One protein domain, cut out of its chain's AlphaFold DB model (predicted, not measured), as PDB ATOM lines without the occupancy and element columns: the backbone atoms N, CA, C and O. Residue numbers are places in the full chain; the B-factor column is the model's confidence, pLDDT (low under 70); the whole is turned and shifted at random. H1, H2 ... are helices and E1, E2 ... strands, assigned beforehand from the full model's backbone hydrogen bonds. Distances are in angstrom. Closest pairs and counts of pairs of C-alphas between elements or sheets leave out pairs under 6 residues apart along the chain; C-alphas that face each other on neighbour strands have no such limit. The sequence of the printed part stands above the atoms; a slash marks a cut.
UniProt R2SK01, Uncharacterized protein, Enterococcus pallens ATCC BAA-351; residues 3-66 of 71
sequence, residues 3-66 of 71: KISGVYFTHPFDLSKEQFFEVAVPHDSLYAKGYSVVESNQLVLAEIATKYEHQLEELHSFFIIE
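Overview. This is residues 3 to 66 of the 71 residues of an uncharacterized protein of Enterococcus pallens ATCC BAA-351 (UniProt R2SK01). A small, strongly twisted sheet of three strands curls round one helix, H2, which packs on one of its faces, mostly beside E2. The tiny helix H1 lies off the sheet, past the end of E2, and from it a long loop swings out before the chain enters H2; residues 32 to 38 of that loop stick out. The printed part has 64 residues with three named strands and two named helices, in the order E1, E2, H1, H2, E3, and its class is mixed, helices and strands. The sheet's order is E2, E1, E3, all antiparallel. The whole is compact, with a radius of gyration of the C-alphas of 11.3 A and spans of 31 by 23 by 21 A.

Along the chain. Begin in the sheet, at C-alpha 3 at (34.197, -31.989, -18.328); from there E1, residues 3 to 10, covers 21.4 A and bends by 56 degrees at residue 6. Next find E2, residues 19 to 25, 18.4 A long. E3, residues 59 to 64, is 14.5 A long and ends at C-alpha 64 at (36.528, -38.867, -10.579). H2, residues 42 to 52, starts at C-alpha 42 at (46.238, -31.039, -8.086) and runs 15.1 A. H1, residues 27 to 30, measures 5.8 A.

Arrangement. Look first at the inner strand, E1. E2 and E1 form a hairpin, antiparallel at 137 degrees, with N 8 and O 19 2.8 A apart and N 6 and O 21 3.1 A apart, both within hydrogen-bond range. E1 and E3 are antiparallel at 145 degrees; here N 9 and O 61 are within hydrogen-bond range at 2.9 A. H2 is on the sheet, in two layers, a helix on one face of a sheet. Its closest C-alphas to E2 are Glu 47 and Val 23, 6.3 A apart; to E3 they are Leu 45 and Leu 59, at 7.1 A. E2, H1 and H2, and E3 make a split strand-helix-strand unit, two strands of one sheet that are not neighbours, with helices between them along the chain and E1 between them in the sheet, and its crossover is right-handed. H1 is not on the sheet, and it is apart from E1 and E3. H1 and H2 are close but not clearly touching, the closest C-alphas being Ser 29 and Leu 43 at 8.0 A. In H2 every O i to N i+4 pair is within hydrogen-bond range; H1 is too short for such a pair.

Size, cuts and confidence. The two C-alphas farthest apart, those of Ser 16 and Asp 28, are 32.4 A apart, and the printed part has no cut. The link from H1 to H2, 11 residues, is long, and its residues 32 to 38 stand free. The mean pLDDT of the printed part is 79.3; look for values under 70 at residues 27 to 39 and 65 to 66.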
ATOM      1  N   LYS A   3      35.005 -32.065 -19.544       83.50
ATOM      2  CA  LYS A   3      34.197 -31.989 -18.328       83.50
ATOM      3  C   LYS A   3      34.378 -33.273 -17.540       83.50
ATOM      4  O   LYS A   3      34.211 -34.360 -18.094       83.50
ATOM      5  N   ILE A   4      34.708 -33.124 -16.271       82.81
ATOM      6  CA  ILE A   4      34.764 -34.210 -15.305       82.81
ATOM      7  C   ILE A   4      33.788 -33.900 -14.187       82.81
ATOM      8  O   ILE A   4      33.623 -32.743 -13.797       82.81
ATOM      9  N   SER A   5      33.149 -34.941 -13.683       86.12
ATOM     10  CA  SER A   5      32.333 -34.867 -12.486       86.12
ATOM     11  C   SER A   5      32.746 -35.958 -11.514       86.12
ATOM     12  O   SER A   5      33.371 -36.958 -11.886       86.12
ATOM     13  N   GLY A   6      32.455 -35.731 -10.246       87.69
ATOM     14  CA  GLY A   6      32.910 -36.613  -9.194       87.69
ATOM     15  C   GLY A   6      32.501 -36.127  -7.820       87.69
ATOM     16  O   GLY A   6      31.646 -35.250  -7.683       87.69
ATOM     17  N   VAL A   7      33.140 -36.712  -6.819       88.25
ATOM     18  CA  VAL A   7      32.920 -36.409  -5.409       88.25
ATOM     19  C   VAL A   7      34.220 -35.911  -4.795       88.25
ATOM     20  O   VAL A   7      35.273 -36.473  -5.080       88.25
ATOM     21  N   TYR A   8      34.159 -34.881  -3.960       89.81
ATOM     22  CA  TYR A   8      35.280 -34.369  -3.184       89.81
ATOM     23  C   TYR A   8      34.921 -34.242  -1.702       89.81
ATOM     24  O   TYR A   8      33.748 -34.198  -1.328       89.81
ATOM     25  N   PHE A   9      35.956 -34.188  -0.869       89.31
ATOM     26  CA  PHE A   9      35.862 -34.093   0.582       89.31
ATOM     27  C   PHE A   9      36.752 -32.970   1.092       89.31
ATOM     28  O   PHE A   9      37.833 -32.727   0.547       89.31
ATOM     29  N   THR A  10      36.320 -32.325   2.168       87.94
ATOM     30  CA  THR A  10      37.124 -31.350   2.904       87.94
ATOM     31  C   THR A  10      37.876 -32.009   4.057       87.94
ATOM     32  O   THR A  10      37.648 -33.176   4.389       87.94
ATOM     33  N   HIS A  11      38.810 -31.274   4.652       83.38
ATOM     34  CA  HIS A  11      39.486 -31.658   5.883       83.38
ATOM     35  C   HIS A  11      38.693 -31.176   7.116       83.38
ATOM     36  O   HIS A  11      38.213 -30.041   7.121       83.38
ATOM     37  N   PRO A  12      38.582 -31.982   8.190       85.88
ATOM     38  CA  PRO A  12      38.997 -33.384   8.295       85.88
ATOM     39  C   PRO A  12      38.132 -34.317   7.434       85.88
ATOM     40  O   PRO A  12      36.949 -34.055   7.226       85.88
ATOM     41  N   PHE A  13      38.724 -35.420   6.968       83.38
ATOM     42  CA  PHE A  13      38.039 -36.394   6.114       83.38
ATOM     43  C   PHE A  13      36.826 -37.019   6.806       83.38
ATOM     44  O   PHE A  13      36.957 -37.630   7.868       83.38
ATOM     45  N   ASP A  14      35.663 -36.919   6.166       84.00
ATOM     46  CA  ASP A  14      34.407 -37.486   6.649       84.00
ATOM     47  C   ASP A  14      33.594 -38.033   5.469       84.00
ATOM     48  O   ASP A  14      33.095 -37.276   4.636       84.00
ATOM     49  N   LEU A  15      33.438 -39.360   5.417       84.06
ATOM     50  CA  LEU A  15      32.684 -40.056   4.367       84.06
ATOM     51  C   LEU A  15      31.206 -39.639   4.304       84.06
ATOM     52  O   LEU A  15      30.580 -39.811   3.266       84.06
ATOM     53  N   SER A  16      30.643 -39.090   5.384       87.00
ATOM     54  CA  SER A  16      29.254 -38.615   5.409       87.00
ATOM     55  C   SER A  16      29.069 -37.221   4.800       87.00
ATOM     56  O   SER A  16      27.936 -36.793   4.582       87.00
ATOM     57  N   LYS A  17      30.167 -36.509   4.515       86.75
ATOM     58  CA  LYS A  17      30.177 -35.136   3.987       86.75
ATOM     59  C   LYS A  17      30.681 -35.077   2.549       86.75
ATOM     60  O   LYS A  17      31.449 -34.186   2.186       86.75
ATOM     61  N   GLU A  18      30.271 -36.043   1.733       89.69
ATOM     62  CA  GLU A  18      30.568 -36.016   0.306       89.69
ATOM     63  C   GLU A  18      29.972 -34.776  -0.370       89.69
ATOM     64  O   GLU A  18      28.826 -34.394  -0.130       89.69
ATOM     65  N   GLN A  19      30.763 -34.140  -1.232       88.38
ATOM     66  CA  GLN A  19      30.325 -33.013  -2.048       88.38
ATOM     67  C   GLN A  19      30.544 -33.327  -3.522       88.38
ATOM     68  O   GLN A  19      31.579 -33.860  -3.908       88.38
ATOM     69  N   PHE A  20      29.582 -32.982  -4.373       90.00
ATOM     70  CA  PHE A  20      29.697 -33.213  -5.812       90.00
ATOM     71  C   PHE A  20      30.407 -32.047  -6.495       90.00
ATOM     72  O   PHE A  20      30.116 -30.884  -6.214       90.00
ATOM     73  N   PHE A  21      31.291 -32.357  -7.443       88.31
ATOM     74  CA  PHE A  21      31.909 -31.356  -8.306       88.31
ATOM     75  C   PHE A  21      31.668 -31.649  -9.787       88.31
ATOM     76  O   PHE A  21      31.563 -32.800 -10.208       88.31
ATOM     77  N   GLU A  22      31.636 -30.586 -10.588       90.25
ATOM     78  CA  GLU A  22      31.798 -30.630 -12.041       90.25
ATOM     79  C   GLU A  22      32.816 -29.558 -12.430       90.25
ATOM     80  O   GLU A  22      32.559 -28.373 -12.225       90.25
ATOM     81  N   VAL A  23      33.951 -29.934 -13.012       87.31
ATOM     82  CA  VAL A  23      34.981 -28.984 -13.469       87.31
ATOM     83  C   VAL A  23      35.428 -29.308 -14.890       87.31
ATOM     84  O   VAL A  23      35.207 -30.411 -15.397       87.31
ATOM     85  N   ALA A  24      36.022 -28.331 -15.569       85.12
ATOM     86  CA  ALA A  24      36.526 -28.497 -16.925       85.12
ATOM     87  C   ALA A  24      38.051 -28.402 -16.911       85.12
ATOM     88  O   ALA A  24      38.598 -27.333 -16.692       85.12
ATOM     89  N   VAL A  25      38.730 -29.509 -17.196       80.88
ATOM     90  CA  VAL A  25      40.198 -29.580 -17.175       80.88
ATOM     91  C   VAL A  25      40.766 -29.914 -18.557       80.88
ATOM     92  O   VAL A  25      40.077 -30.532 -19.379       80.88
ATOM     93  N   PRO A  26      42.004 -29.516 -18.888       79.50
ATOM     94  CA  PRO A  26      42.652 -29.935 -20.129       79.50
ATOM     95  C   PRO A  26      42.809 -31.464 -20.185       79.50
ATOM     96  O   PRO A  26      43.250 -32.092 -19.227       79.50
ATOM     97  N   HIS A  27      42.435 -32.073 -21.316       66.62
ATOM     98  CA  HIS A  27      42.398 -33.535 -21.478       66.62
ATOM     99  C   HIS A  27      43.776 -34.181 -21.290       66.62
ATOM    100  O   HIS A  27      43.896 -35.221 -20.648       66.62
ATOM    101  N   ASP A  28      44.814 -33.519 -21.797       66.50
ATOM    102  CA  ASP A  28      46.186 -34.026 -21.788       66.50
ATOM    103  C   ASP A  28      46.819 -33.979 -20.387       66.50
ATOM    104  O   ASP A  28      47.822 -34.642 -20.131       66.50
ATOM    105  N   SER A  29      46.209 -33.236 -19.458       67.75
ATOM    106  CA  SER A  29      46.709 -33.036 -18.094       67.75
ATOM    107  C   SER A  29      46.094 -33.984 -17.057       67.75
ATOM    108  O   SER A  29      46.634 -34.118 -15.962       67.75
ATOM    109  N   LEU A  30      44.984 -34.662 -17.380       64.00
ATOM    110  CA  LEU A  30      44.318 -35.604 -16.465       64.00
ATOM    111  C   LEU A  30      45.095 -36.912 -16.288       64.00
ATOM    112  O   LEU A  30      45.187 -37.432 -15.179       64.00
ATOM    113  N   TYR A  31      45.646 -37.430 -17.386       61.66
ATOM    114  CA  TYR A  31      46.275 -38.751 -17.459       61.66
ATOM    115  C   TYR A  31      47.738 -38.675 -17.905       61.66
ATOM    116  O   TYR A  31      48.277 -39.645 -18.446       61.66
ATOM    117  N   ALA A  32      48.384 -37.520 -17.715       61.03
ATOM    118  CA  ALA A  32      49.805 -37.387 -17.994       61.03
ATOM    119  C   ALA A  32      50.563 -38.477 -17.214       61.03
ATOM    120  O   ALA A  32      50.458 -38.571 -15.988       61.03
ATOM    121  N   LYS A  33      51.274 -39.346 -17.946       49.62
ATOM    122  CA  LYS A  33      52.053 -40.461 -17.391       49.62
ATOM    123  C   LYS A  33      53.063 -39.906 -16.382       49.62
ATOM    124  O   LYS A  33      54.086 -39.367 -16.785       49.62
ATOM    125  N   GLY A  34      52.768 -40.023 -15.091       53.62
ATOM    126  CA  GLY A  34      53.642 -39.514 -14.032       53.62
ATOM    127  C   GLY A  34      52.933 -39.201 -12.718       53.62
ATOM    128  O   GLY A  34      53.577 -39.250 -11.675       53.62
ATOM    129  N   TYR A  35      51.621 -38.948 -12.734       52.34
ATOM    130  CA  TYR A  35      50.865 -38.818 -11.489       52.34
ATOM    131  C   TYR A  35      50.718 -40.194 -10.837       52.34
ATOM    132  O   TYR A  35      50.009 -41.072 -11.332       52.34
ATOM    133  N   SER A  36      51.449 -40.393  -9.742       47.97
ATOM    134  CA  SER A  36      51.232 -41.514  -8.838       47.97
ATOM    135  C   SER A  36      49.767 -41.492  -8.401       47.97
ATOM    136  O   SER A  36      49.299 -40.484  -7.880       47.97
ATOM    137  N   VAL A  37      49.049 -42.603  -8.591       53.16
ATOM    138  CA  VAL A  37      47.629 -42.803  -8.212       53.16
ATOM    139  C   VAL A  37      47.385 -42.591  -6.700       53.16
ATOM    140  O   VAL A  37      46.258 -42.645  -6.226       53.16
ATOM    141  N   VAL A  38      48.451 -42.351  -5.936       53.16
ATOM    142  CA  VAL A  38      48.447 -42.142  -4.489       53.16
ATOM    143  C   VAL A  38      47.965 -40.737  -4.100       53.16
ATOM    144  O   VAL A  38      47.453 -40.575  -2.996       53.16
ATOM    145  N   GLU A  39      48.062 -39.735  -4.984       64.62
ATOM    146  CA  GLU A  39      47.640 -38.358  -4.685       64.62
ATOM    147  C   GLU A  39      46.536 -37.859  -5.627       64.62
ATOM    148  O   GLU A  39      46.525 -38.126  -6.831       64.62
ATOM    149  N   SER A  40      45.603 -37.090  -5.060       70.44
ATOM    150  CA  SER A  40      44.563 -36.381  -5.809       70.44
ATOM    151  C   SER A  40      45.202 -35.428  -6.833       70.44
ATOM    152  O   SER A  40      46.092 -34.649  -6.491       70.44
ATOM    153  N   ASN A  41      44.760 -35.475  -8.098       79.88
ATOM    154  CA  ASN A  41      45.275 -34.601  -9.162       79.88
ATOM    155  C   ASN A  41      45.094 -33.119  -8.777       79.88
ATOM    156  O   ASN A  41      43.972 -32.615  -8.697       79.88
ATOM    157  N   GLN A  42      46.211 -32.421  -8.574       81.56
ATOM    158  CA  GLN A  42      46.238 -31.039  -8.086       81.56
ATOM    159  C   GLN A  42      45.517 -30.052  -9.012       81.56
ATOM    160  O   GLN A  42      44.947 -29.076  -8.535       81.56
ATOM    161  N   LEU A  43      45.471 -30.316 -10.323       84.44
ATOM    162  CA  LEU A  43      44.722 -29.471 -11.258       84.44
ATOM    163  C   LEU A  43      43.220 -29.559 -11.000       84.44
ATOM    164  O   LEU A  43      42.521 -28.555 -11.057       84.44
ATOM    165  N   VAL A  44      42.718 -30.754 -10.684       85.38
ATOM    166  CA  VAL A  44      41.301 -30.952 -10.364       85.38
ATOM    167  C   VAL A  44      40.961 -30.282  -9.036       85.38
ATOM    168  O   VAL A  44      39.947 -29.597  -8.956       85.38
ATOM    169  N   LEU A  45      41.824 -30.411  -8.022       86.50
ATOM    170  CA  LEU A  45      41.646 -29.720  -6.740       86.50
ATOM    171  C   LEU A  45      41.641 -28.196  -6.893       86.50
ATOM    172  O   LEU A  45      40.765 -27.544  -6.334       86.50
ATOM    173  N   ALA A  46      42.559 -27.628  -7.678       88.06
ATOM    174  CA  ALA A  46      42.617 -26.187  -7.923       88.06
ATOM    175  C   ALA A  46      41.354 -25.661  -8.627       88.06
ATOM    176  O   ALA A  46      40.825 -24.608  -8.260       88.06
ATOM    177  N   GLU A  47      40.833 -26.411  -9.600       90.25
ATOM    178  CA  GLU A  47      39.568 -26.072 -10.254       90.25
ATOM    179  C   GLU A  47      38.374 -26.182  -9.294       90.25
ATOM    180  O   GLU A  47      37.484 -25.334  -9.331       90.25
ATOM    181  N   ILE A  48      38.350 -27.187  -8.409       89.44
ATOM    182  CA  ILE A  48      37.316 -27.308  -7.368       89.44
ATOM    183  C   ILE A  48      37.394 -26.112  -6.411       89.44
ATOM    184  O   ILE A  48      36.382 -25.455  -6.185       89.44
ATOM    185  N   ALA A  49      38.584 -25.796  -5.899       90.94
ATOM    186  CA  ALA A  49      38.814 -24.674  -4.991       90.94
ATOM    187  C   ALA A  49      38.336 -23.349  -5.602       90.94
ATOM    188  O   ALA A  49      37.558 -22.621  -4.993       90.94
ATOM    189  N   THR A  50      38.710 -23.093  -6.859       92.00
ATOM    190  CA  THR A  50      38.311 -21.879  -7.583       92.00
ATOM    191  C   THR A  50      36.805 -21.825  -7.822       92.00
ATOM    192  O   THR A  50      36.178 -20.789  -7.617       92.00
ATOM    193  N   LYS A  51      36.204 -22.930  -8.278       92.62
ATOM    194  CA  LYS A  51      34.791 -22.953  -8.672       92.62
ATOM    195  C   LYS A  51      33.830 -22.931  -7.485       92.62
ATOM    196  O   LYS A  51      32.731 -22.396  -7.619       92.62
ATOM    197  N   TYR A  52      34.213 -23.556  -6.376       90.31
ATOM    198  CA  TYR A  52      33.372 -23.732  -5.191       90.31
ATOM    199  C   TYR A  52      33.835 -22.884  -3.998       90.31
ATOM    200  O   TYR A  52      33.358 -23.105  -2.892       90.31
ATOM    201  N   GLU A  53      34.725 -21.915  -4.236       90.31
ATOM    202  CA  GLU A  53      35.179 -20.918  -3.255       90.31
ATOM    203  C   GLU A  53      35.804 -21.527  -1.985       90.31
ATOM    204  O   GLU A  53      35.596 -21.032  -0.879       90.31
ATOM    205  N   HIS A  54      36.601 -22.588  -2.149       88.62
ATOM    206  CA  HIS A  54      37.388 -23.198  -1.065       88.62
ATOM    207  C   HIS A  54      38.855 -22.779  -1.135       88.62
ATOM    208  O   HIS A  54      39.374 -22.478  -2.214       88.62
ATOM    209  N   GLN A  55      39.559 -22.843  -0.005       88.38
ATOM    210  CA  GLN A  55      41.024 -22.849  -0.022       88.38
ATOM    211  C   GLN A  55      41.536 -24.235  -0.429       88.38
ATOM    212  O   GLN A  55      40.915 -25.258  -0.137       88.38
ATOM    213  N   LEU A  56      42.682 -24.297  -1.110       86.25
ATOM    214  CA  LEU A  56      43.219 -25.572  -1.593       86.25
ATOM    215  C   LEU A  56      43.566 -26.516  -0.430       86.25
ATOM    216  O   LEU A  56      43.354 -27.720  -0.539       86.25
ATOM    217  N   GLU A  57      44.046 -25.969   0.691       86.38
ATOM    218  CA  GLU A  57      44.408 -26.732   1.891       86.38
ATOM    219  C   GLU A  57      43.189 -27.298   2.637       86.38
ATOM    220  O   GLU A  57      43.326 -28.228   3.433       86.38
ATOM    221  N   GLU A  58      41.993 -26.758   2.385       87.62
ATOM    222  CA  GLU A  58      40.741 -27.252   2.966       87.62
ATOM    223  C   GLU A  58      40.248 -28.521   2.264       87.62
ATOM    224  O   GLU A  58      39.438 -29.259   2.828       87.62
ATOM    225  N   LEU A  59      40.731 -28.807   1.051       87.75
ATOM    226  CA  LEU A  59      40.349 -29.982   0.274       87.75
ATOM    227  C   LEU A  59      41.242 -31.175   0.625       87.75
ATOM    228  O   LEU A  59      42.464 -31.076   0.658       87.75
ATOM    229  N   HIS A  60      40.636 -32.340   0.859       79.62
ATOM    230  CA  HIS A  60      41.378 -33.534   1.257       79.62
ATOM    231  C   HIS A  60      41.581 -34.533   0.119       79.62
ATOM    232  O   HIS A  60      42.696 -34.980  -0.138       79.62
ATOM    233  N   SER A  61      40.496 -34.957  -0.525       77.00
ATOM    234  CA  SER A  61      40.525 -36.018  -1.535       77.00
ATOM    235  C   SER A  61      39.337 -35.899  -2.474       77.00
ATOM    236  O   SER A  61      38.286 -35.390  -2.081       77.00
ATOM    237  N   PHE A  62      39.484 -36.397  -3.700       75.50
ATOM    238  CA  PHE A  62      38.377 -36.508  -4.642       75.50
ATOM    239  C   PHE A  62      38.415 -37.823  -5.428       75.50
ATOM    240  O   PHE A  62      39.468 -38.420  -5.642       75.50
ATOM    241  N   PHE A  63      37.249 -38.236  -5.914       73.19
ATOM    242  CA  PHE A  63      37.060 -39.360  -6.820       73.19
ATOM    243  C   PHE A  63      36.449 -38.849  -8.122       73.19
ATOM    244  O   PHE A  63      35.394 -38.214  -8.110       73.19
ATOM    245  N   ILE A  64      37.100 -39.132  -9.254       72.50
ATOM    246  CA  ILE A  64      36.528 -38.867 -10.579       72.50
ATOM    247  C   ILE A  64      35.611 -40.029 -10.936       72.50
ATOM    248  O   ILE A  64      36.046 -41.179 -10.981       72.50
ATOM    249  N   ILE A  65      34.356 -39.717 -11.245       68.44
ATOM    250  CA  ILE A  65      33.396 -40.687 -11.759       68.44
ATOM    251  C   ILE A  65      33.205 -40.347 -13.234       68.44
ATOM    252  O   ILE A  65      32.407 -39.488 -13.611       68.44
ATOM    253  N   GLU A  66      34.000 -40.984 -14.094       59.12
ATOM    254  CA  GLU A  66      33.958 -40.751 -15.536       59.12
ATOM    255  C   GLU A  66      32.673 -41.384 -16.112       59.12
ATOM    256  O   GLU A  66      32.660 -42.533 -16.541       59.12
TER     257      GLU A  66